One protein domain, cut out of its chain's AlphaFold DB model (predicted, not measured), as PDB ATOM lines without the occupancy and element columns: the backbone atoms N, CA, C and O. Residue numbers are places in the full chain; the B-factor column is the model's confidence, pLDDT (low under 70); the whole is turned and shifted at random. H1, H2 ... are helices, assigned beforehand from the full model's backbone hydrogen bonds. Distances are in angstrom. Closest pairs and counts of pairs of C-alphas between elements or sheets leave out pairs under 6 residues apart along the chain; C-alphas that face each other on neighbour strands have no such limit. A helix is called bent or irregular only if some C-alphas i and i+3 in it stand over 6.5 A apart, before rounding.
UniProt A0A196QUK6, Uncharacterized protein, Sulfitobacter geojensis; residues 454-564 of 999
ATOM      1  N   GLN A 454     161.125 106.499 135.029       76.44
ATOM      2  CA  GLN A 454     161.307 107.951 134.948       76.44
ATOM      3  C   GLN A 454     160.720 108.529 133.650       76.44
ATOM      4  O   GLN A 454     159.998 109.522 133.692       76.44
ATOM      5  N   SER A 455     160.974 107.880 132.513       77.75
ATOM      6  CA  SER A 455     160.420 108.195 131.193       77.75
ATOM      7  C   SER A 455     158.901 108.040 131.196       77.75
ATOM      8  O   SER A 455     158.195 108.964 130.808       77.75
ATOM      9  N   ALA A 456     158.371 106.936 131.729       74.44
ATOM     10  CA  ALA A 456     156.939 106.720 131.902       74.44
ATOM     11  C   ALA A 456     156.333 107.734 132.873       74.44
ATOM     12  O   ALA A 456     155.239 108.207 132.613       74.44
ATOM     13  N   SER A 457     157.028 108.125 133.944       72.94
ATOM     14  CA  SER A 457     156.552 109.163 134.862       72.94
ATOM     15  C   SER A 457     156.529 110.539 134.190       72.94
ATOM     16  O   SER A 457     155.542 111.242 134.343       72.94
ATOM     17  N   LEU A 458     157.552 110.913 133.411       77.00
ATOM     18  CA  LEU A 458     157.619 112.176 132.656       77.00
ATOM     19  C   LEU A 458     156.632 112.214 131.486       77.00
ATOM     20  O   LEU A 458     156.048 113.255 131.199       77.00
ATOM     21  N   THR A 459     156.420 111.088 130.808       73.38
ATOM     22  CA  THR A 459     155.452 110.961 129.714       73.38
ATOM     23  C   THR A 459     154.026 110.845 130.238       73.38
ATOM     24  O   THR A 459     153.121 111.419 129.639       73.38
ATOM     25  N   TYR A 460     153.799 110.170 131.366       72.50
ATOM     26  CA  TYR A 460     152.507 110.149 132.051       72.50
ATOM     27  C   TYR A 460     152.187 111.512 132.654       72.50
ATOM     28  O   TYR A 460     151.061 111.955 132.492       72.50
ATOM     29  N   ASP A 461     153.161 112.221 133.233       77.75
ATOM     30  CA  ASP A 461     153.029 113.629 133.618       77.75
ATOM     31  C   ASP A 461     152.707 114.472 132.375       77.75
ATOM     32  O   ASP A 461     151.660 115.080 132.334       77.75
ATOM     33  N   LYS A 462     153.418 114.380 131.247       74.25
ATOM     34  CA  LYS A 462     153.027 115.095 130.006       74.25
ATOM     35  C   LYS A 462     151.641 114.704 129.441       74.25
ATOM     36  O   LYS A 462     150.927 115.512 128.847       74.25
ATOM     37  N   THR A 463     151.232 113.445 129.575       71.50
ATOM     38  CA  THR A 463     149.939 112.943 129.068       71.50
ATOM     39  C   THR A 463     148.799 113.389 129.974       71.50
ATOM     40  O   THR A 463     147.764 113.876 129.510       71.50
ATOM     41  N   MET A 464     149.007 113.272 131.282       73.69
ATOM     42  CA  MET A 464     148.140 113.843 132.294       73.69
ATOM     43  C   MET A 464     148.207 115.358 132.261       73.69
ATOM     44  O   MET A 464     147.210 115.942 132.620       73.69
ATOM     45  N   GLU A 465     149.259 116.000 131.755       81.38
ATOM     46  CA  GLU A 465     149.355 117.450 131.588       81.38
ATOM     47  C   GLU A 465     148.293 117.909 130.603       81.38
ATOM     48  O   GLU A 465     147.695 118.943 130.838       81.38
ATOM     49  N   LYS A 466     147.958 117.137 129.557       77.19
ATOM     50  CA  LYS A 466     146.807 117.451 128.694       77.19
ATOM     51  C   LYS A 466     145.479 117.295 129.426       77.19
ATOM     52  O   LYS A 466     144.651 118.189 129.323       77.19
ATOM     53  N   ARG A 467     145.270 116.205 130.179       76.69
ATOM     54  CA  ARG A 467     144.028 115.983 130.953       76.69
ATOM     55  C   ARG A 467     143.881 117.010 132.078       76.69
ATOM     56  O   ARG A 467     142.819 117.586 132.237       76.69
ATOM     57  N   TYR A 468     144.960 117.298 132.792       83.81
ATOM     58  CA  TYR A 468     145.132 118.353 133.783       83.81
ATOM     59  C   TYR A 468     144.943 119.716 133.152       83.81
ATOM     60  O   TYR A 468     144.212 120.497 133.717       83.81
ATOM     61  N   THR A 469     145.551 120.028 132.011       79.50
ATOM     62  CA  THR A 469     145.426 121.339 131.361       79.50
ATOM     63  C   THR A 469     144.010 121.522 130.844       79.50
ATOM     64  O   THR A 469     143.411 122.548 131.128       79.50
ATOM     65  N   ALA A 470     143.424 120.524 130.177       78.06
ATOM     66  CA  ALA A 470     142.025 120.541 129.756       78.06
ATOM     67  C   ALA A 470     141.094 120.725 130.961       78.06
ATOM     68  O   ALA A 470     140.297 121.658 130.989       78.06
ATOM     69  N   LEU A 471     141.266 119.915 132.007       79.12
ATOM     70  CA  LEU A 471     140.457 119.988 133.218       79.12
ATOM     71  C   LEU A 471     140.691 121.304 133.986       79.12
ATOM     72  O   LEU A 471     139.741 121.969 134.357       79.12
ATOM     73  N   SER A 472     141.932 121.746 134.167       80.44
ATOM     74  CA  SER A 472     142.345 122.997 134.833       80.44
ATOM     75  C   SER A 472     141.835 124.229 134.090       80.44
ATOM     76  O   SER A 472     141.380 125.183 134.724       80.44
ATOM     77  N   ASN A 473     141.834 124.193 132.756       77.81
ATOM     78  CA  ASN A 473     141.266 125.244 131.916       77.81
ATOM     79  C   ASN A 473     139.737 125.287 132.027       77.81
ATOM     80  O   ASN A 473     139.165 126.377 132.059       77.81
ATOM     81  N   SER A 474     139.083 124.128 132.136       74.00
ATOM     82  CA  SER A 474     137.624 124.011 132.242       74.00
ATOM     83  C   SER A 474     137.079 124.153 133.672       74.00
ATOM     84  O   SER A 474     135.888 124.412 133.841       74.00
ATOM     85  N   LEU A 475     137.914 124.007 134.706       77.38
ATOM     86  CA  LEU A 475     137.496 124.073 136.108       77.38
ATOM     87  C   LEU A 475     137.487 125.511 136.667       77.38
ATOM     88  O   LEU A 475     138.369 126.318 136.339       77.38
ATOM     89  N   PRO A 476     136.553 125.843 137.580       74.50
ATOM     90  CA  PRO A 476     136.536 127.123 138.288       74.50
ATOM     91  C   PRO A 476     137.725 127.276 139.257       74.50
ATOM     92  O   PRO A 476     138.389 126.312 139.627       74.50
ATOM     93  N   LYS A 477     138.026 128.517 139.671       73.69
ATOM     94  CA  LYS A 477     139.229 128.881 140.457       73.69
ATOM     95  C   LYS A 477     139.461 128.039 141.734       73.69
ATOM     96  O   LYS A 477     140.624 127.701 141.971       73.69
ATOM     97  N   PRO A 478     138.447 127.709 142.558       74.69
ATOM     98  CA  PRO A 478     138.636 126.893 143.761       74.69
ATOM     99  C   PRO A 478     139.093 125.463 143.438       74.69
ATOM    100  O   PRO A 478     140.124 125.017 143.946       74.69
ATOM    101  N   GLU A 479     138.395 124.782 142.530       80.19
ATOM    102  CA  GLU A 479     138.704 123.419 142.091       80.19
ATOM    103  C   GLU A 479     140.013 123.374 141.299       80.19
ATOM    104  O   GLU A 479     140.828 122.473 141.481       80.19
ATOM    105  N   ARG A 480     140.281 124.409 140.495       82.38
ATOM    106  CA  ARG A 480     141.547 124.599 139.781       82.38
ATOM    107  C   ARG A 480     142.727 124.754 140.730       82.38
ATOM    108  O   ARG A 480     143.799 124.237 140.441       82.38
ATOM    109  N   LYS A 481     142.570 125.457 141.858       81.56
ATOM    110  CA  LYS A 481     143.640 125.599 142.862       81.56
ATOM    111  C   LYS A 481     143.958 124.252 143.515       81.56
ATOM    112  O   LYS A 481     145.134 123.944 143.684       81.56
ATOM    113  N   ALA A 482     142.934 123.462 143.843       79.31
ATOM    114  CA  ALA A 482     143.103 122.117 144.394       79.31
ATOM    115  C   ALA A 482     143.757 121.165 143.377       79.31
ATOM    116  O   ALA A 482     144.745 120.508 143.702       79.31
ATOM    117  N   LEU A 483     143.284 121.180 142.125       83.62
ATOM    118  CA  LEU A 483     143.882 120.433 141.020       83.62
ATOM    119  C   LEU A 483     145.334 120.864 140.768       83.62
ATOM    120  O   LEU A 483     146.197 120.006 140.645       83.62
ATOM    121  N   LYS A 484     145.633 122.170 140.759       85.31
ATOM    122  CA  LYS A 484     146.992 122.712 140.592       85.31
ATOM    123  C   LYS A 484     147.920 122.300 141.731       85.31
ATOM    124  O   LYS A 484     149.058 121.948 141.470       85.31
ATOM    125  N   ALA A 485     147.458 122.326 142.979       83.56
ATOM    126  CA  ALA A 485     148.269 121.897 144.116       83.56
ATOM    127  C   ALA A 485     148.601 120.395 144.046       83.56
ATOM    128  O   ALA A 485     149.751 120.011 144.257       83.56
ATOM    129  N   ALA A 486     147.615 119.556 143.703       82.62
ATOM    130  CA  ALA A 486     147.824 118.124 143.487       82.62
ATOM    131  C   ALA A 486     148.727 117.847 142.270       82.62
ATOM    132  O   ALA A 486     149.589 116.972 142.335       82.62
ATOM    133  N   TRP A 487     148.576 118.634 141.202       86.19
ATOM    134  CA  TRP A 487     149.396 118.590 139.991       86.19
ATOM    135  C   TRP A 487     150.852 118.960 140.257       86.19
ATOM    136  O   TRP A 487     151.732 118.156 139.995       86.19
ATOM    137  N   THR A 488     151.118 120.120 140.865       84.69
ATOM    138  CA  THR A 488     152.476 120.561 141.217       84.69
ATOM    139  C   THR A 488     153.183 119.527 142.087       84.69
ATOM    140  O   THR A 488     154.317 119.161 141.806       84.69
ATOM    141  N   LYS A 489     152.484 118.963 143.081       81.38
ATOM    142  CA  LYS A 489     153.034 117.890 143.919       81.38
ATOM    143  C   LYS A 489     153.398 116.632 143.115       81.38
ATOM    144  O   LYS A 489     154.368 115.961 143.456       81.38
ATOM    145  N   HIS A 490     152.625 116.299 142.082       83.31
ATOM    146  CA  HIS A 490     152.916 115.189 141.176       83.31
ATOM    147  C   HIS A 490     154.110 115.514 140.261       83.31
ATOM    148  O   HIS A 490     155.083 114.764 140.269       83.31
ATOM    149  N   THR A 491     154.093 116.649 139.560       81.69
ATOM    150  CA  THR A 491     155.134 117.073 138.606       81.69
ATOM    151  C   THR A 491     156.499 117.304 139.263       81.69
ATOM    152  O   THR A 491     157.524 116.909 138.702       81.69
ATOM    153  N   ASP A 492     156.540 117.873 140.472       82.06
ATOM    154  CA  ASP A 492     157.785 118.044 141.235       82.06
ATOM    155  C   ASP A 492     158.387 116.676 141.607       82.06
ATOM    156  O   ASP A 492     159.593 116.459 141.479       82.06
ATOM    157  N   ALA A 493     157.541 115.717 142.004       78.00
ATOM    158  CA  ALA A 493     157.966 114.354 142.317       78.00
ATOM    159  C   ALA A 493     158.434 113.580 141.071       78.00
ATOM    160  O   ALA A 493     159.427 112.855 141.142       78.00
ATOM    161  N   VAL A 494     157.768 113.770 139.925       76.38
ATOM    162  CA  VAL A 494     158.180 113.217 138.623       76.38
ATOM    163  C   VAL A 494     159.541 113.773 138.195       76.38
ATOM    164  O   VAL A 494     160.431 113.009 137.823       76.38
ATOM    165  N   SER A 495     159.735 115.091 138.296       73.38
ATOM    166  CA  SER A 495     160.978 115.772 137.902       73.38
ATOM    167  C   SER A 495     162.171 115.369 138.772       73.38
ATOM    168  O   SER A 495     163.297 115.292 138.285       73.38
ATOM    169  N   ALA A 496     161.922 115.060 140.046       75.06
ATOM    170  CA  ALA A 496     162.926 114.564 140.984       75.06
ATOM    171  C   ALA A 496     163.223 113.054 140.852       75.06
ATOM    172  O   ALA A 496     164.056 112.538 141.595       75.06
ATOM    173  N   GLY A 497     162.539 112.321 139.962       67.38
ATOM    174  CA  GLY A 497     162.672 110.861 139.846       67.38
ATOM    175  C   GLY A 497     162.102 110.080 141.041       67.38
ATOM    176  O   GLY A 497     162.396 108.898 141.208       67.38
ATOM    177  N   ALA A 498     161.277 110.714 141.881       77.56
ATOM    178  CA  ALA A 498     160.693 110.137 143.091       77.56
ATOM    179  C   ALA A 498     159.369 109.409 142.783       77.56
ATOM    180  O   ALA A 498     158.276 109.876 143.125       77.56
ATOM    181  N   VAL A 499     159.476 108.250 142.124       69.31
ATOM    182  CA  VAL A 499     158.350 107.492 141.538       69.31
ATOM    183  C   VAL A 499     157.227 107.187 142.543       69.31
ATOM    184  O   VAL A 499     156.049 107.327 142.212       69.31
ATOM    185  N   ASP A 500     157.541 106.819 143.786       70.88
ATOM    186  CA  ASP A 500     156.511 106.470 144.778       70.88
ATOM    187  C   ASP A 500     155.789 107.698 145.360       70.88
ATOM    188  O   ASP A 500     154.577 107.661 145.590       70.88
ATOM    189  N   THR A 501     156.485 108.831 145.489       75.69
ATOM    190  CA  THR A 501     155.872 110.122 145.845       75.69
ATOM    191  C   THR A 501     154.914 110.595 144.746       75.69
ATOM    192  O   THR A 501     153.821 111.090 145.041       75.69
ATOM    193  N   ALA A 502     155.270 110.372 143.475       74.75
ATOM    194  CA  ALA A 502     154.411 110.666 142.330       74.75
ATOM    195  C   ALA A 502     153.143 109.787 142.306       74.75
ATOM    196  O   ALA A 502     152.052 110.303 142.038       74.75
ATOM    197  N   LYS A 503     153.245 108.494 142.661       70.12
ATOM    198  CA  LYS A 503     152.093 107.574 142.791       70.12
ATOM    199  C   LYS A 503     151.122 107.986 143.904       70.12
ATOM    200  O   LYS A 503     149.912 107.879 143.722       70.12
ATOM    201  N   ALA A 504     151.614 108.484 145.038       72.38
ATOM    202  CA  ALA A 504     150.750 108.955 146.123       72.38
ATOM    203  C   ALA A 504     149.965 110.223 145.730       72.38
ATOM    204  O   ALA A 504     148.766 110.321 145.991       72.38
ATOM    205  N   ALA A 505     150.612 111.172 145.042       72.94
ATOM    206  CA  ALA A 505     149.940 112.355 144.490       72.94
ATOM    207  C   ALA A 505     148.895 111.992 143.410       72.94
ATOM    208  O   ALA A 505     147.874 112.669 143.278       72.94
ATOM    209  N   LEU A 506     149.099 110.881 142.692       72.25
ATOM    210  CA  LEU A 506     148.179 110.386 141.667       72.25
ATOM    211  C   LEU A 506     146.819 109.930 142.228       72.25
ATOM    212  O   LEU A 506     145.806 110.052 141.543       72.25
ATOM    213  N   VAL A 507     146.760 109.433 143.466       73.94
ATOM    214  CA  VAL A 507     145.492 109.031 144.107       73.94
ATOM    215  C   VAL A 507     144.575 110.238 144.325       73.94
ATOM    216  O   VAL A 507     143.375 110.162 144.058       73.94
ATOM    217  N   GLU A 508     145.139 111.373 144.740       74.12
ATOM    218  CA  GLU A 508     144.395 112.628 144.909       74.12
ATOM    219  C   GLU A 508     143.988 113.238 143.559       74.12
ATOM    220  O   GLU A 508     142.853 113.690 143.406       74.12
ATOM    221  N   LEU A 509     144.849 113.150 142.535       75.75
ATOM    222  CA  LEU A 509     144.484 113.523 141.161       75.75
ATOM    223  C   LEU A 509     143.313 112.681 140.622       75.75
ATOM    224  O   LEU A 509     142.410 113.226 139.992       75.75
ATOM    225  N   ARG A 510     143.258 111.374 140.920       72.50
ATOM    226  CA  ARG A 510     142.163 110.484 140.480       72.50
ATOM    227  C   ARG A 510     140.809 110.818 141.110       72.50
ATOM    228  O   ARG A 510     139.803 110.740 140.413       72.50
ATOM    229  N   LYS A 511     140.766 111.231 142.382       71.81
ATOM    230  CA  LYS A 511     139.521 111.716 143.017       71.81
ATOM    231  C   LYS A 511     138.988 112.967 142.319       71.81
ATOM    232  O   LYS A 511     137.786 113.096 142.115       71.81
ATOM    233  N   LEU A 512     139.888 113.863 141.912       78.25
ATOM    234  CA  LEU A 512     139.545 115.068 141.158       78.25
ATOM    235  C   LEU A 512     139.184 114.762 139.696       78.25
ATOM    236  O   LEU A 512     138.419 115.512 139.102       78.25
ATOM    237  N   PHE A 513     139.647 113.647 139.121       76.75
ATOM    238  CA  PHE A 513     139.256 113.221 137.772       76.75
ATOM    239  C   PHE A 513     137.802 112.733 137.655       76.75
ATOM    240  O   PHE A 513     137.278 112.743 136.550       76.75
ATOM    241  N   VAL A 514     137.093 112.422 138.752       71.25
ATOM    242  CA  VAL A 514     135.626 112.180 138.732       71.25
ATOM    243  C   VAL A 514     134.851 113.419 138.252       71.25
ATOM    244  O   VAL A 514     133.730 113.319 137.751       71.25
ATOM    245  N   LEU A 515     135.469 114.602 138.342       79.44
ATOM    246  CA  LEU A 515     134.931 115.822 137.749       79.44
ATOM    247  C   LEU A 515     134.776 115.715 136.226       79.44
ATOM    248  O   LEU A 515     134.023 116.504 135.680       79.44
ATOM    249  N   GLU A 516     135.422 114.762 135.547       77.06
ATOM    250  CA  GLU A 516     135.277 114.525 134.105       77.06
ATOM    251  C   GLU A 516     133.895 113.974 133.724       77.06
ATOM    252  O   GLU A 516     133.242 114.536 132.848       77.06
ATOM    253  N   ASP A 517     133.383 112.962 134.430       73.25
ATOM    254  CA  ASP A 517     132.035 112.421 134.180       73.25
ATOM    255  C   ASP A 517     130.955 113.432 134.571       73.25
ATOM    256  O   ASP A 517     129.955 113.623 133.874       73.25
ATOM    257  N   LEU A 518     131.184 114.150 135.675       81.69
ATOM    258  CA  LEU A 518     130.320 115.256 136.068       81.69
ATOM    259  C   LEU A 518     130.386 116.395 135.045       81.69
ATOM    260  O   LEU A 518     129.376 117.057 134.827       81.69
ATOM    261  N   LEU A 519     131.538 116.622 134.399       79.56
ATOM    262  CA  LEU A 519     131.679 117.549 133.276       79.56
ATOM    263  C   LEU A 519     130.932 117.056 132.037       79.56
ATOM    264  O   LEU A 519     130.382 117.898 131.343       79.56
ATOM    265  N   ALA A 520     130.849 115.749 131.771       79.06
ATOM    266  CA  ALA A 520     130.063 115.198 130.664       79.06
ATOM    267  C   ALA A 520     128.549 115.339 130.902       79.06
ATOM    268  O   ALA A 520     127.824 115.766 130.008       79.06
ATOM    269  N   LEU A 521     128.069 115.075 132.120       82.62
ATOM    270  CA  LEU A 521     126.669 115.316 132.497       82.62
ATOM    271  C   LEU A 521     126.348 116.814 132.537       82.62
ATOM    272  O   LEU A 521     125.312 117.234 132.031       82.62
ATOM    273  N   ARG A 522     127.276 117.641 133.039       82.56
ATOM    274  CA  ARG A 522     127.245 119.102 132.860       82.56
ATOM    275  C   ARG A 522     127.245 119.476 131.400       82.56
ATOM    276  O   ARG A 522     126.623 120.459 131.074       82.56
ATOM    277  N   ALA A 523     127.951 118.760 130.533       79.94
ATOM    278  CA  ALA A 523     127.992 119.049 129.111       79.94
ATOM    279  C   ALA A 523     126.685 118.648 128.429       79.94
ATOM    280  O   ALA A 523     126.303 119.328 127.496       79.94
ATOM    281  N   GLN A 524     125.977 117.614 128.891       80.38
ATOM    282  CA  GLN A 524     124.631 117.274 128.420       80.38
ATOM    283  C   GLN A 524     123.589 118.276 128.923       80.38
ATOM    284  O   GLN A 524     122.813 118.791 128.125       80.38
ATOM    285  N   GLU A 525     123.614 118.624 130.215       87.62
ATOM    286  CA  GLU A 525     122.793 119.710 130.765       87.62
ATOM    287  C   GLU A 525     123.103 121.028 130.075       87.62
ATOM    288  O   GLU A 525     122.182 121.727 129.682       87.62
ATOM    289  N   LYS A 526     124.380 121.353 129.888       81.44
ATOM    290  CA  LYS A 526     124.841 122.539 129.174       81.44
ATOM    291  C   LYS A 526     124.470 122.466 127.706       81.44
ATOM    292  O   LYS A 526     124.047 123.482 127.209       81.44
ATOM    293  N   LYS A 527     124.559 121.319 127.030       81.31
ATOM    294  CA  LYS A 527     124.115 121.147 125.640       81.31
ATOM    295  C   LYS A 527     122.631 121.460 125.542       81.31
ATOM    296  O   LYS A 527     122.280 122.352 124.793       81.31
ATOM    297  N   LEU A 528     121.793 120.844 126.372       77.38
ATOM    298  CA  LEU A 528     120.363 121.158 126.435       77.38
ATOM    299  C   LEU A 528     120.114 122.615 126.849       77.38
ATOM    300  O   LEU A 528     119.243 123.272 126.303       77.38
ATOM    301  N   SER A 529     120.910 123.159 127.768       80.50
ATOM    302  CA  SER A 529     120.826 124.550 128.237       80.50
ATOM    303  C   SER A 529     121.620 125.545 127.381       80.50
ATOM    304  O   SER A 529     121.796 126.689 127.791       80.50
ATOM    305  N   ASP A 530     122.167 125.124 126.251       76.81
ATOM    306  CA  ASP A 530     122.823 125.962 125.246       76.81
ATOM    307  C   ASP A 530     121.973 125.881 123.966       76.81
ATOM    308  O   ASP A 530     121.714 126.910 123.351       76.81
ATOM    309  N   GLU A 531     121.433 124.697 123.640       77.19
ATOM    310  CA  GLU A 531     120.317 124.476 122.707       77.19
ATOM    311  C   GLU A 531     119.045 125.194 123.182       77.19
ATOM    312  O   GLU A 531     118.250 125.665 122.375       77.19
ATOM    313  N   THR A 532     118.844 125.307 124.497       77.75
ATOM    314  CA  THR A 532     117.707 126.002 125.114       77.75
ATOM    315  C   THR A 532     118.146 126.757 126.387       77.75
ATOM    316  O   THR A 532     117.906 126.309 127.512       77.75
ATOM    317  N   PRO A 533     118.793 127.936 126.250       81.88
ATOM    318  CA  PRO A 533     119.376 128.703 127.361       81.88
ATOM    319  C   PRO A 533     118.447 129.044 128.520       81.88
ATOM    320  O   PRO A 533     118.889 129.119 129.670       81.88
ATOM    321  N   GLU A 534     117.160 129.211 128.233       82.94
ATOM    322  CA  GLU A 534     116.155 129.603 129.216       82.94
ATOM    323  C   GLU A 534     115.838 128.521 130.252       82.94
ATOM    324  O   GLU A 534     115.289 128.850 131.300       82.94
ATOM    325  N   ILE A 535     116.258 127.266 130.043       84.56
ATOM    326  CA  ILE A 535     116.172 126.202 131.061       84.56
ATOM    327  C   ILE A 535     116.802 126.657 132.390       84.56
ATOM    328  O   ILE A 535     116.304 126.330 133.468       84.56
ATOM    329  N   LYS A 536     117.862 127.474 132.334       80.44
ATOM    330  CA  LYS A 536     118.587 127.984 133.511       80.44
ATOM    331  C   LYS A 536     117.737 128.891 134.414       80.44
ATOM    332  O   LYS A 536     118.130 129.081 135.565       80.44
ATOM    333  N   ASN A 537     116.616 129.424 133.918       83.19
ATOM    334  CA  ASN A 537     115.693 130.281 134.673       83.19
ATOM    335  C   ASN A 537     114.748 129.475 135.575       83.19
ATOM    336  O   ASN A 537     114.091 130.031 136.452       83.19
ATOM    337  N   TYR A 538     114.712 128.159 135.383       84.06
ATOM    338  CA  TYR A 538     113.887 127.255 136.156       84.06
ATOM    339  C   TYR A 538     114.702 126.587 137.265       84.06
ATOM    340  O   TYR A 538     115.869 126.224 137.093       84.06
ATOM    341  N   LYS A 539     114.072 126.378 138.427       84.00
ATOM    342  CA  LYS A 539     114.759 125.917 139.647       84.00
ATOM    343  C   LYS A 539     115.207 124.450 139.632       84.00
ATOM    344  O   LYS A 539     115.824 124.002 140.595       84.00
ATOM    345  N   TYR A 540     114.967 123.706 138.549       80.81
ATOM    346  CA  TYR A 540     115.286 122.273 138.445       80.81
ATOM    347  C   TYR A 540     116.761 121.944 138.728       80.81
ATOM    348  O   TYR A 540     117.071 120.870 139.226       80.81
ATOM    349  N   LEU A 541     117.684 122.868 138.439       83.50
ATOM    350  CA  LEU A 541     119.131 122.632 138.519       83.50
ATOM    351  C   LEU A 541     119.788 123.199 139.792       83.50
ATOM    352  O   LEU A 541     120.994 123.025 139.991       83.50
ATOM    353  N   GLU A 542     119.038 123.901 140.649       85.56
ATOM    354  CA  GLU A 542     119.590 124.607 141.818       85.56
ATOM    355  C   GLU A 542     120.252 123.658 142.821       85.56
ATOM    356  O   GLU A 542     121.359 123.933 143.298       85.56
ATOM    357  N   GLN A 543     119.604 122.527 143.108       83.06
ATOM    358  CA  GLN A 543     120.039 121.563 144.118       83.06
ATOM    359  C   GLN A 543     121.328 120.839 143.707       83.06
ATOM    360  O   GLN A 543     122.300 120.805 144.464       83.06
ATOM    361  N   TYR A 544     121.393 120.374 142.460       86.62
ATOM    362  CA  TYR A 544     122.610 119.825 141.863       86.62
ATOM    363  C   TYR A 544     123.778 120.838 141.924       86.62
ATOM    364  O   TYR A 544     124.893 120.504 142.345       86.62
ATOM    365  N   ARG A 545     123.527 122.107 141.570       84.44
ATOM    366  CA  ARG A 545     124.541 123.174 141.637       84.44
ATOM    367  C   ARG A 545     124.984 123.457 143.076       84.44
ATOM    368  O   ARG A 545     126.156 123.768 143.292       84.44
ATOM    369  N   ALA A 546     124.087 123.341 144.057       84.69
ATOM    370  CA  ALA A 546     124.414 123.487 145.473       84.69
ATOM    371  C   ALA A 546     125.360 122.379 145.962       84.69
ATOM    372  O   ALA A 546     126.395 122.701 146.548       84.69
ATOM    373  N   PHE A 547     125.090 121.110 145.632       84.00
ATOM    374  CA  PHE A 547     126.009 120.000 145.929       84.00
ATOM    375  C   PHE A 547     127.377 120.183 145.261       84.00
ATOM    376  O   PHE A 547     128.412 119.942 145.882       84.00
ATOM    377  N   GLY A 548     127.397 120.690 144.023       78.75
ATOM    378  CA  GLY A 548     128.637 121.026 143.322       78.75
ATOM    379  C   GLY A 548     129.484 122.079 144.050       78.75
ATOM    380  O   GLY A 548     130.695 121.905 144.155       78.75
ATOM    381  N   ARG A 549     128.860 123.136 144.595       80.88
ATOM    382  CA  ARG A 549     129.554 124.181 145.378       80.88
ATOM    383  C   ARG A 549     130.067 123.684 146.731       80.88
ATOM    384  O   ARG A 549     131.065 124.201 147.216       80.88
ATOM    385  N   ALA A 550     129.397 122.696 147.325       80.88
ATOM    386  CA  ALA A 550     129.800 122.078 148.587       80.88
ATOM    387  C   ALA A 550     130.965 121.074 148.439       80.88
ATOM    388  O   ALA A 550     131.439 120.540 149.437       80.88
ATOM    389  N   GLY A 551     131.434 120.799 147.214       74.12
ATOM    390  CA  GLY A 551     132.466 119.787 146.955       74.12
ATOM    391  C   GLY A 551     131.951 118.343 147.033       74.12
ATOM    392  O   GLY A 551     132.736 117.396 146.984       74.12
ATOM    393  N   GLU A 552     130.633 118.150 147.120       82.88
ATOM    394  CA  GLU A 552     129.977 116.844 147.228       82.88
ATOM    395  C   GLU A 552     129.712 116.245 145.835       82.88
ATOM    396  O   GLU A 552     128.572 115.999 145.436       82.88
ATOM    397  N   TYR A 553     130.777 116.026 145.057       78.88
ATOM    398  CA  TYR A 553     130.682 115.717 143.621       78.88
ATOM    399  C   TYR A 553     129.903 114.435 143.289       78.88
ATOM    400  O   TYR A 553     129.261 114.365 142.243       78.88
ATOM    401  N   ILE A 554     129.885 113.453 144.194       75.00
ATOM    402  CA  ILE A 554     129.099 112.220 144.034       75.00
ATOM    403  C   ILE A 554     127.593 112.503 144.176       75.00
ATOM    404  O   ILE A 554     126.801 112.012 143.375       75.00
ATOM    405  N   LYS A 555     127.183 113.346 145.136       78.06
ATOM    406  CA  LYS A 555     125.770 113.734 145.297       78.06
ATOM    407  C   LYS A 555     125.303 114.656 144.176       78.06
ATOM    408  O   LYS A 555     124.178 114.537 143.706       78.06
ATOM    409  N   ALA A 556     126.192 115.528 143.697       82.19
ATOM    410  CA  ALA A 556     125.931 116.342 142.517       82.19
ATOM    411  C   ALA A 556     125.651 115.469 141.277       82.19
ATOM    412  O   ALA A 556     124.722 115.763 140.530       82.19
ATOM    413  N   LYS A 557     126.401 114.375 141.087       82.19
ATOM    414  CA  LYS A 557     126.180 113.421 139.988       82.19
ATOM    415  C   LYS A 557     124.799 112.746 140.052       82.19
ATOM    416  O   LYS A 557     124.120 112.689 139.037       82.19
ATOM    417  N   ALA A 558     124.360 112.300 141.228       78.12
ATOM    418  CA  ALA A 558     123.051 111.657 141.377       78.12
ATOM    419  C   ALA A 558     121.875 112.624 141.123       78.12
ATOM    420  O   ALA A 558     120.886 112.261 140.491       78.12
ATOM    421  N   GLU A 559     121.984 113.878 141.576       86.31
ATOM    422  CA  GLU A 559     120.906 114.861 141.405       86.31
ATOM    423  C   GLU A 559     120.740 115.302 139.943       86.31
ATOM    424  O   GLU A 559     119.614 115.460 139.471       86.31
ATOM    425  N   ILE A 560     121.840 115.464 139.192       85.19
ATOM    426  CA  ILE A 560     121.745 115.792 137.762       85.19
ATOM    427  C   ILE A 560     121.140 114.632 136.956       85.19
ATOM    428  O   ILE A 560     120.350 114.892 136.054       85.19
ATOM    429  N   GLU A 561     121.412 113.372 137.319       83.88
ATOM    430  CA  GLU A 561     120.818 112.179 136.688       83.88
ATOM    431  C   GLU A 561     119.289 112.112 136.872       83.88
ATOM    432  O   GLU A 561     118.582 111.707 135.951       83.88
ATOM    433  N   ARG A 562     118.757 112.572 138.015       84.19
ATOM    434  CA  ARG A 562     117.306 112.639 138.283       84.19
ATOM    435  C   ARG A 562     116.594 113.711 137.454       84.19
ATOM    436  O   ARG A 562     115.452 113.523 137.045       84.19
ATOM    437  N   VAL A 563     117.239 114.861 137.257       84.25
ATOM    438  CA  VAL A 563     116.637 116.036 136.605       84.25
ATOM    439  C   VAL A 563     116.741 115.969 135.080       84.25
ATOM    440  O   VAL A 563     115.860 116.477 134.387       84.25
ATOM    441  N   LEU A 564     117.784 115.323 134.550       84.81
ATOM    442  CA  LEU A 564     118.072 115.273 133.114       84.81
ATOM    443  C   LEU A 564     116.881 114.825 132.233       84.81
ATOM    444  O   LEU A 564     116.669 115.470 131.208       84.81
TER     445      LEU A 564
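Overview. This is residues 454 to 564 of the 999 residues of an uncharacterized protein of Sulfitobacter geojensis (UniProt A0A196QUK6). Two helical lobes lie end to end in a loose rod: an up-and-down bundle of H1, H2 and H3, each running against the one before, then a lobe in which H4, H7 and H6 pack in that order and short H5 turns the chain at the far end. The 111 printed residues hold seven named helices, H1 to H7, and no named strand: all helix. The radius of gyration of the C-alphas is 16.5 A; the spans are 51, 24 and 21 A.

Arrangement. H1, residues 454 to 474, and H2, residues 477 to 495, form a hairpin and touch at Ser 472 and Arg 480, closest C-alphas 5.3 A, at a shallow tilt of 11 degrees. H2 forms another with H3, residues 499 to 513, closest C-alphas His 490 and Ala 502, 4.9 A, at 21 degrees. H1 and H3 only just touch, only at their ends, with 3 pairs of C-alphas within 8 A; the closest are Ser 457 and Val 499, 7.1 A. H4, residues 515 to 531, meets H3 only through their link and touches H7, residues 553 to 564, closest C-alphas Leu 518 and Lys 557, 6.0 A, the same way at a shallow tilt of 29 degrees. H6, residues 539 to 549, forms a hairpin with H7, closest C-alphas Tyr 544 and Ala 556, 4.9 A; H4 and H6 are apart. H5, residues 533 to 537, is close to H4 but not clearly touching, closest C-alphas Ser 529 and Ile 535, 5.7 A. Every O i to N i+4 pair is within hydrogen-bond range in H1, H2, H4 and H7; the counts are 9 of 11 in H3, 5 of 7 in H6 and 0 of 1 in H5, where 2 of 2 O i to N i+3 pairs are.

Along the chain. H1 begins at C-alpha 454 (161.307, 107.951, 134.948), is 28.7 A long and has a kink of 29 degrees near residue 467. H2 is 25.5 A, H3 20.3 A and H4 22.7 A. H6 is irregular, with C-alphas 540 and 543 7.4 A apart. H7 ends at C-alpha 564 (118.072, 115.273, 133.114).

Size, cuts and confidence. The C-alphas of Gly 497 and Tyr 538 are the farthest apart, 51.6 A. The printed part has no cut, and its six links are tight. Mean pLDDT of the printed part is 78.9; residues 497 and 499 are under 70.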